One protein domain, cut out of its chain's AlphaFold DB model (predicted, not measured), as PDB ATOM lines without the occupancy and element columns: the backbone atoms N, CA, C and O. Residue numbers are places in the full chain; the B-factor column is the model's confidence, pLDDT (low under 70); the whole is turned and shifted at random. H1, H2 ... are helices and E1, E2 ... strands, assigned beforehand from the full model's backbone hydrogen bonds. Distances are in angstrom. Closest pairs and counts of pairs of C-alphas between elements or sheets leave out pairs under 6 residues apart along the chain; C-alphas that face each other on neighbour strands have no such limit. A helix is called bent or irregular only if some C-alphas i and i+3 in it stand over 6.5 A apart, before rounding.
ATOM      1  N   LEU A  49      76.960  31.429  66.770       89.06
ATOM      2  CA  LEU A  49      75.564  31.097  66.955       89.06
ATOM      3  C   LEU A  49      74.925  32.240  67.745       89.06
ATOM      4  O   LEU A  49      75.412  32.618  68.816       89.06
ATOM      5  N   PHE A  50      73.838  32.782  67.213       91.00
ATOM      6  CA  PHE A  50      72.993  33.769  67.869       91.00
ATOM      7  C   PHE A  50      71.552  33.278  67.811       91.00
ATOM      8  O   PHE A  50      71.015  33.067  66.723       91.00
ATOM      9  N   TYR A  51      70.924  33.084  68.972       87.88
ATOM     10  CA  TYR A  51      69.600  32.475  69.075       87.88
ATOM     11  C   TYR A  51      69.534  31.121  68.340       87.88
ATOM     12  O   TYR A  51      70.140  30.154  68.799       87.88
ATOM     13  N   LYS A  52      68.838  31.056  67.196       86.44
ATOM     14  CA  LYS A  52      68.732  29.880  66.313       86.44
ATOM     15  C   LYS A  52      69.542  30.003  65.014       86.44
ATOM     16  O   LYS A  52      69.539  29.084  64.201       86.44
ATOM     17  N   TYR A  53      70.228  31.127  64.811       90.44
ATOM     18  CA  TYR A  53      70.919  31.460  63.569       90.44
ATOM     19  C   TYR A  53      72.433  31.283  63.690       90.44
ATOM     20  O   TYR A  53      73.066  31.775  64.626       90.44
ATOM     21  N   LYS A  54      73.030  30.619  62.701       91.94
ATOM     22  CA  LYS A  54      74.482  30.548  62.500       91.94
ATOM     23  C   LYS A  54      74.909  31.746  61.649       91.94
ATOM     24  O   LYS A  54      74.385  31.926  60.552       91.94
ATOM     25  N   LEU A  55      75.841  32.578  62.107       92.62
ATOM     26  CA  LEU A  55      76.212  33.826  61.420       92.62
ATOM     27  C   LEU A  55      77.695  33.851  61.041       92.62
ATOM     28  O   LEU A  55      78.561  33.514  61.849       92.62
ATOM     29  N   CYS A  56      77.989  34.290  59.815       92.25
ATOM     30  CA  CYS A  56      79.344  34.639  59.382       92.25
ATOM     31  C   CYS A  56      79.764  36.019  59.928       92.25
ATOM     32  O   CYS A  56      78.958  36.727  60.536       92.25
ATOM     33  N   LYS A  57      81.011  36.438  59.668       90.88
ATOM     34  CA  LYS A  57      81.544  37.746  60.106       90.88
ATOM     35  C   LYS A  57      80.686  38.943  59.705       90.88
ATOM     36  O   LYS A  57      80.548  39.871  60.495       90.88
ATOM     37  N   GLU A  58      80.110  38.916  58.507       93.12
ATOM     38  CA  GLU A  58      79.278  40.014  58.012       93.12
ATOM     39  C   GLU A  58      77.882  39.993  58.640       93.12
ATOM     40  O   GLU A  58      77.453  40.991  59.214       93.12
ATOM     41  N   HIS A  59      77.203  38.841  58.653       93.44
ATOM     42  CA  HIS A  59      75.869  38.730  59.260       93.44
ATOM     43  C   HIS A  59      75.879  38.880  60.787       93.44
ATOM     44  O   HIS A  59      74.878  39.291  61.367       93.44
ATOM     45  N   LYS A  60      77.020  38.647  61.447       93.25
ATOM     46  CA  LYS A  60      77.220  38.981  62.864       93.25
ATOM     47  C   LYS A  60      76.991  40.468  63.159       93.25
ATOM     48  O   LYS A  60      76.569  40.795  64.263       93.25
ATOM     49  N   LYS A  61      77.259  41.374  62.212       92.69
ATOM     50  CA  LYS A  61      77.083  42.824  62.419       92.69
ATOM     51  C   LYS A  61      75.606  43.232  62.487       92.69
ATOM     52  O   LYS A  61      75.302  44.282  63.034       92.69
ATOM     53  N   LYS A  62      74.702  42.384  61.985       91.31
ATOM     54  CA  LYS A  62      73.252  42.626  61.906       91.31
ATOM     55  C   LYS A  62      72.450  41.875  62.977       91.31
ATOM     56  O   LYS A  62      71.258  41.653  62.820       91.31
ATOM     57  N   VAL A  63      73.084  41.451  64.073       90.88
ATOM     58  CA  VAL A  63      72.425  40.657  65.134       90.88
ATOM     59  C   VAL A  63      71.245  41.368  65.793       90.88
ATOM     60  O   VAL A  63      70.302  40.703  66.211       90.88
ATOM     61  N   GLU A  64      71.273  42.699  65.866       88.62
ATOM     62  CA  GLU A  64      70.172  43.489  66.426       88.62
ATOM     63  C   GLU A  64      68.896  43.371  65.579       88.62
ATOM     64  O   GLU A  64      67.812  43.243  66.139       88.62
ATOM     65  N   GLU A  65      69.024  43.284  64.250       89.31
ATOM     66  CA  GLU A  65      67.902  43.075  63.319       89.31
ATOM     67  C   GLU A  65      67.280  41.671  63.452       89.31
ATOM     68  O   GLU A  65      66.152  41.439  63.023       89.31
ATOM     69  N   LEU A  66      68.006  40.720  64.053       88.00
ATOM     70  CA  LEU A  66      67.579  39.325  64.211       88.00
ATOM     71  C   LEU A  66      66.879  39.042  65.546       88.00
ATOM     72  O   LEU A  66      66.392  37.924  65.748       88.00
ATOM     73  N   LYS A  67      66.864  40.002  66.479       88.50
ATOM     74  CA  LYS A  67      66.138  39.850  67.744       88.50
ATOM     75  C   LYS A  67      64.644  39.861  67.453       88.50
ATOM     76  O   LYS A  67      64.122  40.824  66.904       88.50
ATOM     77  N   GLU A  68      63.946  38.806  67.862       84.81
ATOM     78  CA  GLU A  68      62.486  38.825  67.850       84.81
ATOM     79  C   GLU A  68      62.017  39.910  68.841       84.81
ATOM     80  O   GLU A  68      62.420  39.871  70.016       84.81
ATOM     81  N   PRO A  69      61.223  40.902  68.393       82.31
ATOM     82  CA  PRO A  69      60.778  41.986  69.255       82.31
ATOM     83  C   PRO A  69      59.783  41.452  70.290       82.31
ATOM     84  O   PRO A  69      58.814  40.779  69.936       82.31
ATOM     85  N   CYS A  70      59.996  41.772  71.572       87.25
ATOM     86  CA  CYS A  70      58.947  41.594  72.578       87.25
ATOM     87  C   CYS A  70      58.065  42.841  72.575       87.25
ATOM     88  O   CYS A  70      58.524  43.915  72.967       87.25
ATOM     89  N   ILE A  71      56.821  42.697  72.125       91.19
ATOM     90  CA  ILE A  71      55.844  43.788  72.081       91.19
ATOM     91  C   ILE A  71      55.283  43.963  73.486       91.19
ATOM     92  O   ILE A  71      54.728  43.014  74.042       91.19
ATOM     93  N   ASP A  72      55.445  45.146  74.071       92.69
ATOM     94  CA  ASP A  72      54.918  45.424  75.403       92.69
ATOM     95  C   ASP A  72      53.382  45.379  75.394       92.69
ATOM     96  O   ASP A  72      52.724  45.895  74.492       92.69
ATOM     97  N   LEU A  73      52.816  44.721  76.403       90.06
ATOM     98  CA  LEU A  73      51.375  44.645  76.612       90.06
ATOM     99  C   LEU A  73      50.900  45.837  77.440       90.06
ATOM    100  O   LEU A  73      51.631  46.372  78.280       90.06
ATOM    101  N   GLU A  74      49.630  46.193  77.278       86.31
ATOM    102  CA  GLU A  74      48.987  47.191  78.126       86.31
ATOM    103  C   GLU A  74      49.034  46.796  79.611       86.31
ATOM    104  O   GLU A  74      49.045  45.616  79.985       86.31
ATOM    105  N   LYS A  75      49.049  47.805  80.495       74.56
ATOM    106  CA  LYS A  75      49.182  47.604  81.950       74.56
ATOM    107  C   LYS A  75      48.072  46.721  82.533       74.56
ATOM    108  O   LYS A  75      48.343  46.017  83.510       74.56
ATOM    109  N   LYS A  76      46.871  46.759  81.946       75.44
ATOM    110  CA  LYS A  76      45.750  45.857  82.226       75.44
ATOM    111  C   LYS A  76      45.590  44.908  81.039       75.44
ATOM    112  O   LYS A  76      45.062  45.297  80.009       75.44
ATOM    113  N   ASN A  77      46.064  43.681  81.196       85.88
ATOM    114  CA  ASN A  77      45.824  42.588  80.262       85.88
ATOM    115  C   ASN A  77      45.511  41.324  81.069       85.88
ATOM    116  O   ASN A  77      45.944  41.210  82.217       85.88
ATOM    117  N   ASN A  78      44.769  40.402  80.463       89.56
ATOM    118  CA  ASN A  78      44.414  39.117  81.072       89.56
ATOM    119  C   ASN A  78      45.362  37.994  80.626       89.56
ATOM    120  O   ASN A  78      45.048  36.819  80.790       89.56
ATOM    121  N   GLU A  79      46.501  38.346  80.031       95.12
ATOM    122  CA  GLU A  79      47.436  37.373  79.488       95.12
ATOM    123  C   GLU A  79      48.385  36.883  80.580       95.12
ATOM    124  O   GLU A  79      48.956  37.652  81.363       95.12
ATOM    125  N   GLU A  80      48.603  35.576  80.604       96.06
ATOM    126  CA  GLU A  80      49.455  34.935  81.594       96.06
ATOM    127  C   GLU A  80      50.824  34.599  81.017       96.06
ATOM    128  O   GLU A  80      50.972  34.092  79.904       96.06
ATOM    129  N   CYS A  81      51.865  34.823  81.815       95.75
ATOM    130  CA  CYS A  81      53.202  34.385  81.463       95.75
ATOM    131  C   CYS A  81      53.235  32.861  81.303       95.75
ATOM    132  O   CYS A  81      52.955  32.128  82.254       95.75
ATOM    133  N   ILE A  82      53.692  32.384  80.142       96.44
ATOM    134  CA  ILE A  82      53.725  30.951  79.814       96.44
ATOM    135  C   ILE A  82      54.539  30.116  80.815       96.44
ATOM    136  O   ILE A  82      54.239  28.945  81.025       96.44
ATOM    137  N   VAL A  83      55.538  30.721  81.469       95.75
ATOM    138  CA  VAL A  83      56.465  30.031  82.380       95.75
ATOM    139  C   VAL A  83      55.960  29.984  83.825       95.75
ATOM    140  O   VAL A  83      56.124  28.968  84.487       95.75
ATOM    141  N   CYS A  84      55.374  31.071  84.345       96.12
ATOM    142  CA  CYS A  84      55.028  31.174  85.773       96.12
ATOM    143  C   CYS A  84      53.595  31.602  86.077       96.12
ATOM    144  O   CYS A  84      53.289  31.850  87.241       96.12
ATOM    145  N   LYS A  85      52.751  31.754  85.052       95.19
ATOM    146  CA  LYS A  85      51.328  32.110  85.161       95.19
ATOM    147  C   LYS A  85      51.015  33.473  85.798       95.19
ATOM    148  O   LYS A  85      49.865  33.856  85.910       95.19
ATOM    149  N   LYS A  86      52.030  34.266  86.165       94.19
ATOM    150  CA  LYS A  86      51.857  35.675  86.572       94.19
ATOM    151  C   LYS A  86      51.475  36.546  85.372       94.19
ATOM    152  O   LYS A  86      51.844  36.211  84.249       94.19
ATOM    153  N   ASN A  87      50.879  37.714  85.629       93.56
ATOM    154  CA  ASN A  87      50.533  38.706  84.601       93.56
ATOM    155  C   ASN A  87      51.679  38.960  83.611       93.56
ATOM    156  O   ASN A  87      52.798  39.338  84.000       93.56
ATOM    157  N   ALA A  88      51.386  38.776  82.327       95.56
ATOM    158  CA  ALA A  88      52.315  39.042  81.249       95.56
ATOM    159  C   ALA A  88      52.531  40.550  81.061       95.56
ATOM    160  O   ALA A  88      51.687  41.396  81.371       95.56
ATOM    161  N   LYS A  89      53.725  40.886  80.575       94.88
ATOM    162  CA  LYS A  89      54.155  42.260  80.293       94.88
ATOM    163  C   LYS A  89      54.575  42.458  78.847       94.88
ATOM    164  O   LYS A  89      54.537  43.589  78.388       94.88
ATOM    165  N   CYS A  90      54.936  41.395  78.135       94.12
ATOM    166  CA  CYS A  90      55.177  41.469  76.703       94.12
ATOM    167  C   CYS A  90      54.779  40.173  75.986       94.12
ATOM    168  O   CYS A  90      54.681  39.105  76.605       94.12
ATOM    169  N   LYS A  91      54.558  40.281  74.676       94.56
ATOM    170  CA  LYS A  91      54.315  39.179  73.744       94.56
ATOM    171  C   LYS A  91      55.553  38.969  72.872       94.56
ATOM    172  O   LYS A  91      56.019  39.904  72.227       94.56
ATOM    173  N   LEU A  92      56.062  37.741  72.848       91.56
ATOM    174  CA  LEU A  92      57.183  37.299  72.022       91.56
ATOM    175  C   LEU A  92      56.702  36.182  71.093       91.56
ATOM    176  O   LEU A  92      56.413  35.071  71.547       91.56
ATOM    177  N   GLY A  93      56.574  36.483  69.800       88.38
ATOM    178  CA  GLY A  93      55.928  35.580  68.846       88.38
ATOM    179  C   GLY A  93      54.513  35.220  69.309       88.38
ATOM    180  O   GLY A  93      53.668  36.097  69.485       88.38
ATOM    181  N   ASN A  94      54.277  33.933  69.569       90.25
ATOM    182  CA  ASN A  94      52.991  33.418  70.060       90.25
ATOM    183  C   ASN A  94      52.955  33.188  71.581       90.25
ATOM    184  O   ASN A  94      52.012  32.593  72.088       90.25
ATOM    185  N   SER A  95      53.989  33.606  72.314       93.62
ATOM    186  CA  SER A  95      54.109  33.391  73.760       93.62
ATOM    187  C   SER A  95      54.032  34.701  74.539       93.62
ATOM    188  O   SER A  95      54.515  35.737  74.089       93.62
ATOM    189  N   PHE A  96      53.489  34.639  75.754       95.88
ATOM    190  CA  PHE A  96      53.404  35.773  76.672       95.88
ATOM    191  C   PHE A  96      54.400  35.623  77.826       95.88
ATOM    192  O   PHE A  96      54.550  34.543  78.409       95.88
ATOM    193  N   LEU A  97      55.106  36.705  78.171       95.62
ATOM    194  CA  LEU A  97      56.179  36.705  79.169       95.62
ATOM    195  C   LEU A  97      56.022  37.852  80.172       95.62
ATOM    196  O   LEU A  97      55.649  38.970  79.822       95.62
ATOM    197  N   CYS A  98      56.360  37.595  81.438       95.06
ATOM    198  CA  CYS A  98      56.577  38.650  82.430       95.06
ATOM    199  C   CYS A  98      58.003  39.228  82.306       95.06
ATOM    200  O   CYS A  98      58.869  38.626  81.671       95.06
ATOM    201  N   ASN A  99      58.289  40.355  82.969       92.94
ATOM    202  CA  ASN A  99      59.595  41.032  82.878       92.94
ATOM    203  C   ASN A  99      60.796  40.136  83.238       92.94
ATOM    204  O   ASN A  99      61.843  40.223  82.601       92.94
ATOM    205  N   LEU A 100      60.648  39.266  84.242       95.38
ATOM    206  CA  LEU A 100      61.707  38.336  84.649       95.38
ATOM    207  C   LEU A 100      61.985  37.290  83.562       95.38
ATOM    208  O   LEU A 100      63.140  37.068  83.204       95.38
ATOM    209  N   HIS A 101      60.939  36.680  82.997       94.69
ATOM    210  CA  HIS A 101      61.096  35.657  81.961       94.69
ATOM    211  C   HIS A 101      61.483  36.237  80.599       94.69
ATOM    212  O   HIS A 101      62.225  35.578  79.877       94.69
ATOM    213  N   ARG A 102      61.097  37.485  80.291       93.25
ATOM    214  CA  ARG A 102      61.646  38.250  79.159       93.25
ATOM    215  C   ARG A 102      63.165  38.372  79.278       93.25
ATOM    216  O   ARG A 102      63.885  37.903  78.401       93.25
ATOM    217  N   LYS A 103      63.661  38.918  80.396       92.12
ATOM    218  CA  LYS A 103      65.108  39.077  80.632       92.12
ATOM    219  C   LYS A 103      65.843  37.736  80.622       92.12
ATOM    220  O   LYS A 103      66.935  37.640  80.066       92.12
ATOM    221  N   SER A 104      65.252  36.697  81.215       92.62
ATOM    222  CA  SER A 104      65.821  35.344  81.214       92.62
ATOM    223  C   SER A 104      65.935  34.772  79.796       92.62
ATOM    224  O   SER A 104      66.996  34.268  79.418       92.62
ATOM    225  N   PHE A 105      64.888  34.926  78.977       90.69
ATOM    226  CA  PHE A 105      64.901  34.538  77.567       90.69
ATOM    227  C   PHE A 105      65.998  35.279  76.791       90.69
ATOM    228  O   PHE A 105      66.845  34.632  76.175       90.69
ATOM    229  N   GLU A 106      66.028  36.614  76.866       89.75
ATOM    230  CA  GLU A 106      67.014  37.454  76.170       89.75
ATOM    231  C   GLU A 106      68.445  37.071  76.582       89.75
ATOM    232  O   GLU A 106      69.306  36.832  75.736       89.75
ATOM    233  N   THR A 107      68.684  36.894  77.884       89.38
ATOM    234  CA  THR A 107      69.997  36.511  78.426       89.38
ATOM    235  C   THR A 107      70.440  35.127  77.955       89.38
ATOM    236  O   THR A 107      71.636  34.884  77.787       89.38
ATOM    237  N   LYS A 108      69.514  34.185  77.761       86.56
ATOM    238  CA  LYS A 108      69.848  32.827  77.312       86.56
ATOM    239  C   LYS A 108      70.094  32.767  75.805       86.56
ATOM    240  O   LYS A 108      71.042  32.100  75.377       86.56
ATOM    241  N   ASN A 109      69.247  33.445  75.031       85.38
ATOM    242  CA  ASN A 109      69.131  33.271  73.584       85.38
ATOM    243  C   ASN A 109      69.890  34.323  72.771       85.38
ATOM    244  O   ASN A 109      70.454  33.985  71.735       85.38
ATOM    245  N   TYR A 110      69.977  35.566  73.243       90.19
ATOM    246  CA  TYR A 110      70.636  36.659  72.515       90.19
ATOM    247  C   TYR A 110      72.109  36.841  72.901       90.19
ATOM    248  O   TYR A 110      72.706  37.891  72.670       90.19
ATOM    249  N   LYS A 111      72.733  35.797  73.459       89.19
ATOM    250  CA  LYS A 111      74.185  35.734  73.645       89.19
ATOM    251  C   LYS A 111      74.851  35.177  72.399       89.19
ATOM    252  O   LYS A 111      74.463  34.121  71.904       89.19
ATOM    253  N   LEU A 112      75.902  35.854  71.957       89.31
ATOM    254  CA  LEU A 112      76.785  35.350  70.914       89.31
ATOM    255  C   LEU A 112      77.617  34.199  71.485       89.31
ATOM    256  O   LEU A 112      78.266  34.355  72.520       89.31
ATOM    257  N   ARG A 113      77.590  33.047  70.818       87.62
ATOM    258  CA  ARG A 113      78.416  31.879  71.160       87.62
ATOM    259  C   ARG A 113      79.243  31.496  69.950       87.62
ATOM    260  O   ARG A 113      78.736  31.571  68.841       87.62
ATOM    261  N   GLU A 114      80.488  31.086  70.133       86.50
ATOM    262  CA  GLU A 114      81.288  30.591  69.010       86.50
ATOM    263  C   GLU A 114      80.725  29.260  68.499       86.50
ATOM    264  O   GLU A 114      80.332  28.398  69.287       86.50
ATOM    265  N   THR A 115      80.682  29.088  67.177       77.75
ATOM    266  CA  THR A 115      80.344  27.793  66.551       77.75
ATOM    267  C   THR A 115      81.559  26.883  66.423       77.75
ATOM    268  O   THR A 115      81.400  25.683  66.221       77.75
TER     269      THR A 115
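What this domain is: This is residues 49 to 115 of the 292 residues of an uncharacterized protein of viral metagenome (UniProt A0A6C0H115). This is a rod with a small three-stranded sheet, E2, E3 and E4, toward one end and the short strand E1 with the short irregular helix H1 toward the other. The longer helix H2 begins over one face of the sheet and runs lengthwise back toward the E1 end, and the long loop of residues 73 to 89 lies at the sheet's end. The printed part has 67 residues, with named elements in the order E1 H1 E2 E3 E4 H2; the sheet runs E2 E3 E4, antiparallel throughout. The class is mixed, helices and strands, though named elements hold 31 residues, under half. The whole is loose, with a radius of gyration of the C-alphas of 13.9 A and spans of 43 by 18 by 15 A.

How they stand to each other: Start with E1, residues 53 to 55, which pairs with no named strand. H1, residues 59 to 66, is near E1, with 8 pairs of C-alphas within 10 A; the two meet only through their tight link. H1 is irregular: C-alphas 61 and 64 are 8.0 A apart. Move on to E2, residues 70 to 72, E3, residues 90 to 92, and E4, residues 95 to 97: they make a meander, each strand the antiparallel neighbour of the one before. In the hairpin of E2 and E3, at 155 degrees, look for N 71 and O 91, 2.9 A apart and within hydrogen-bond range. In the hairpin of E3 and E4, at 143 degrees, N 92 and O 95 are within hydrogen-bond range at 2.8 A. H2, residues 99 to 109, is on one face of this sheet, giving two layers, a helix layer and a sheet layer. Its height over the sheet is 10.2 A. It lies over E3 and only just over E4, on which 3 of its 11 C-alphas fall. It runs along the strands, at 14 degrees to E3 on the local plane. The closest C-alphas of E3 and H2 are those of Cys 90 and Asn 99, 7.6 A apart. H1 is not on the sheet, and H1 and H2 are apart. In H2 every O i to N i+4 pair is within hydrogen-bond range; in H1 0 of 4 are, while 3 of 5 O i to N i+3 pairs are.

Where its parts are: Find C-alpha 53 at (70.919, 31.460, 63.569), where E1 begins; it spans 6.2 A. H1 spans 9.7 A, E2 6.2 A, E3 6.6 A and E4 6.7 A. Find C-alpha 99 at (59.595, 41.032, 82.878); from there H2 runs 15.4 A to C-alpha 109 at (69.131, 33.271, 73.584).

The domain as a whole: The two C-alphas farthest apart are those of Lys 57 and Lys 76, at 42.9 A, while those of Leu 49 and Thr 115, first and last printed, are 5.8 A apart. The printed part has no cut. The link from E2 to E3, 17 residues, is long. The mean pLDDT of the printed part is 90.6, and no printed residue is under 70.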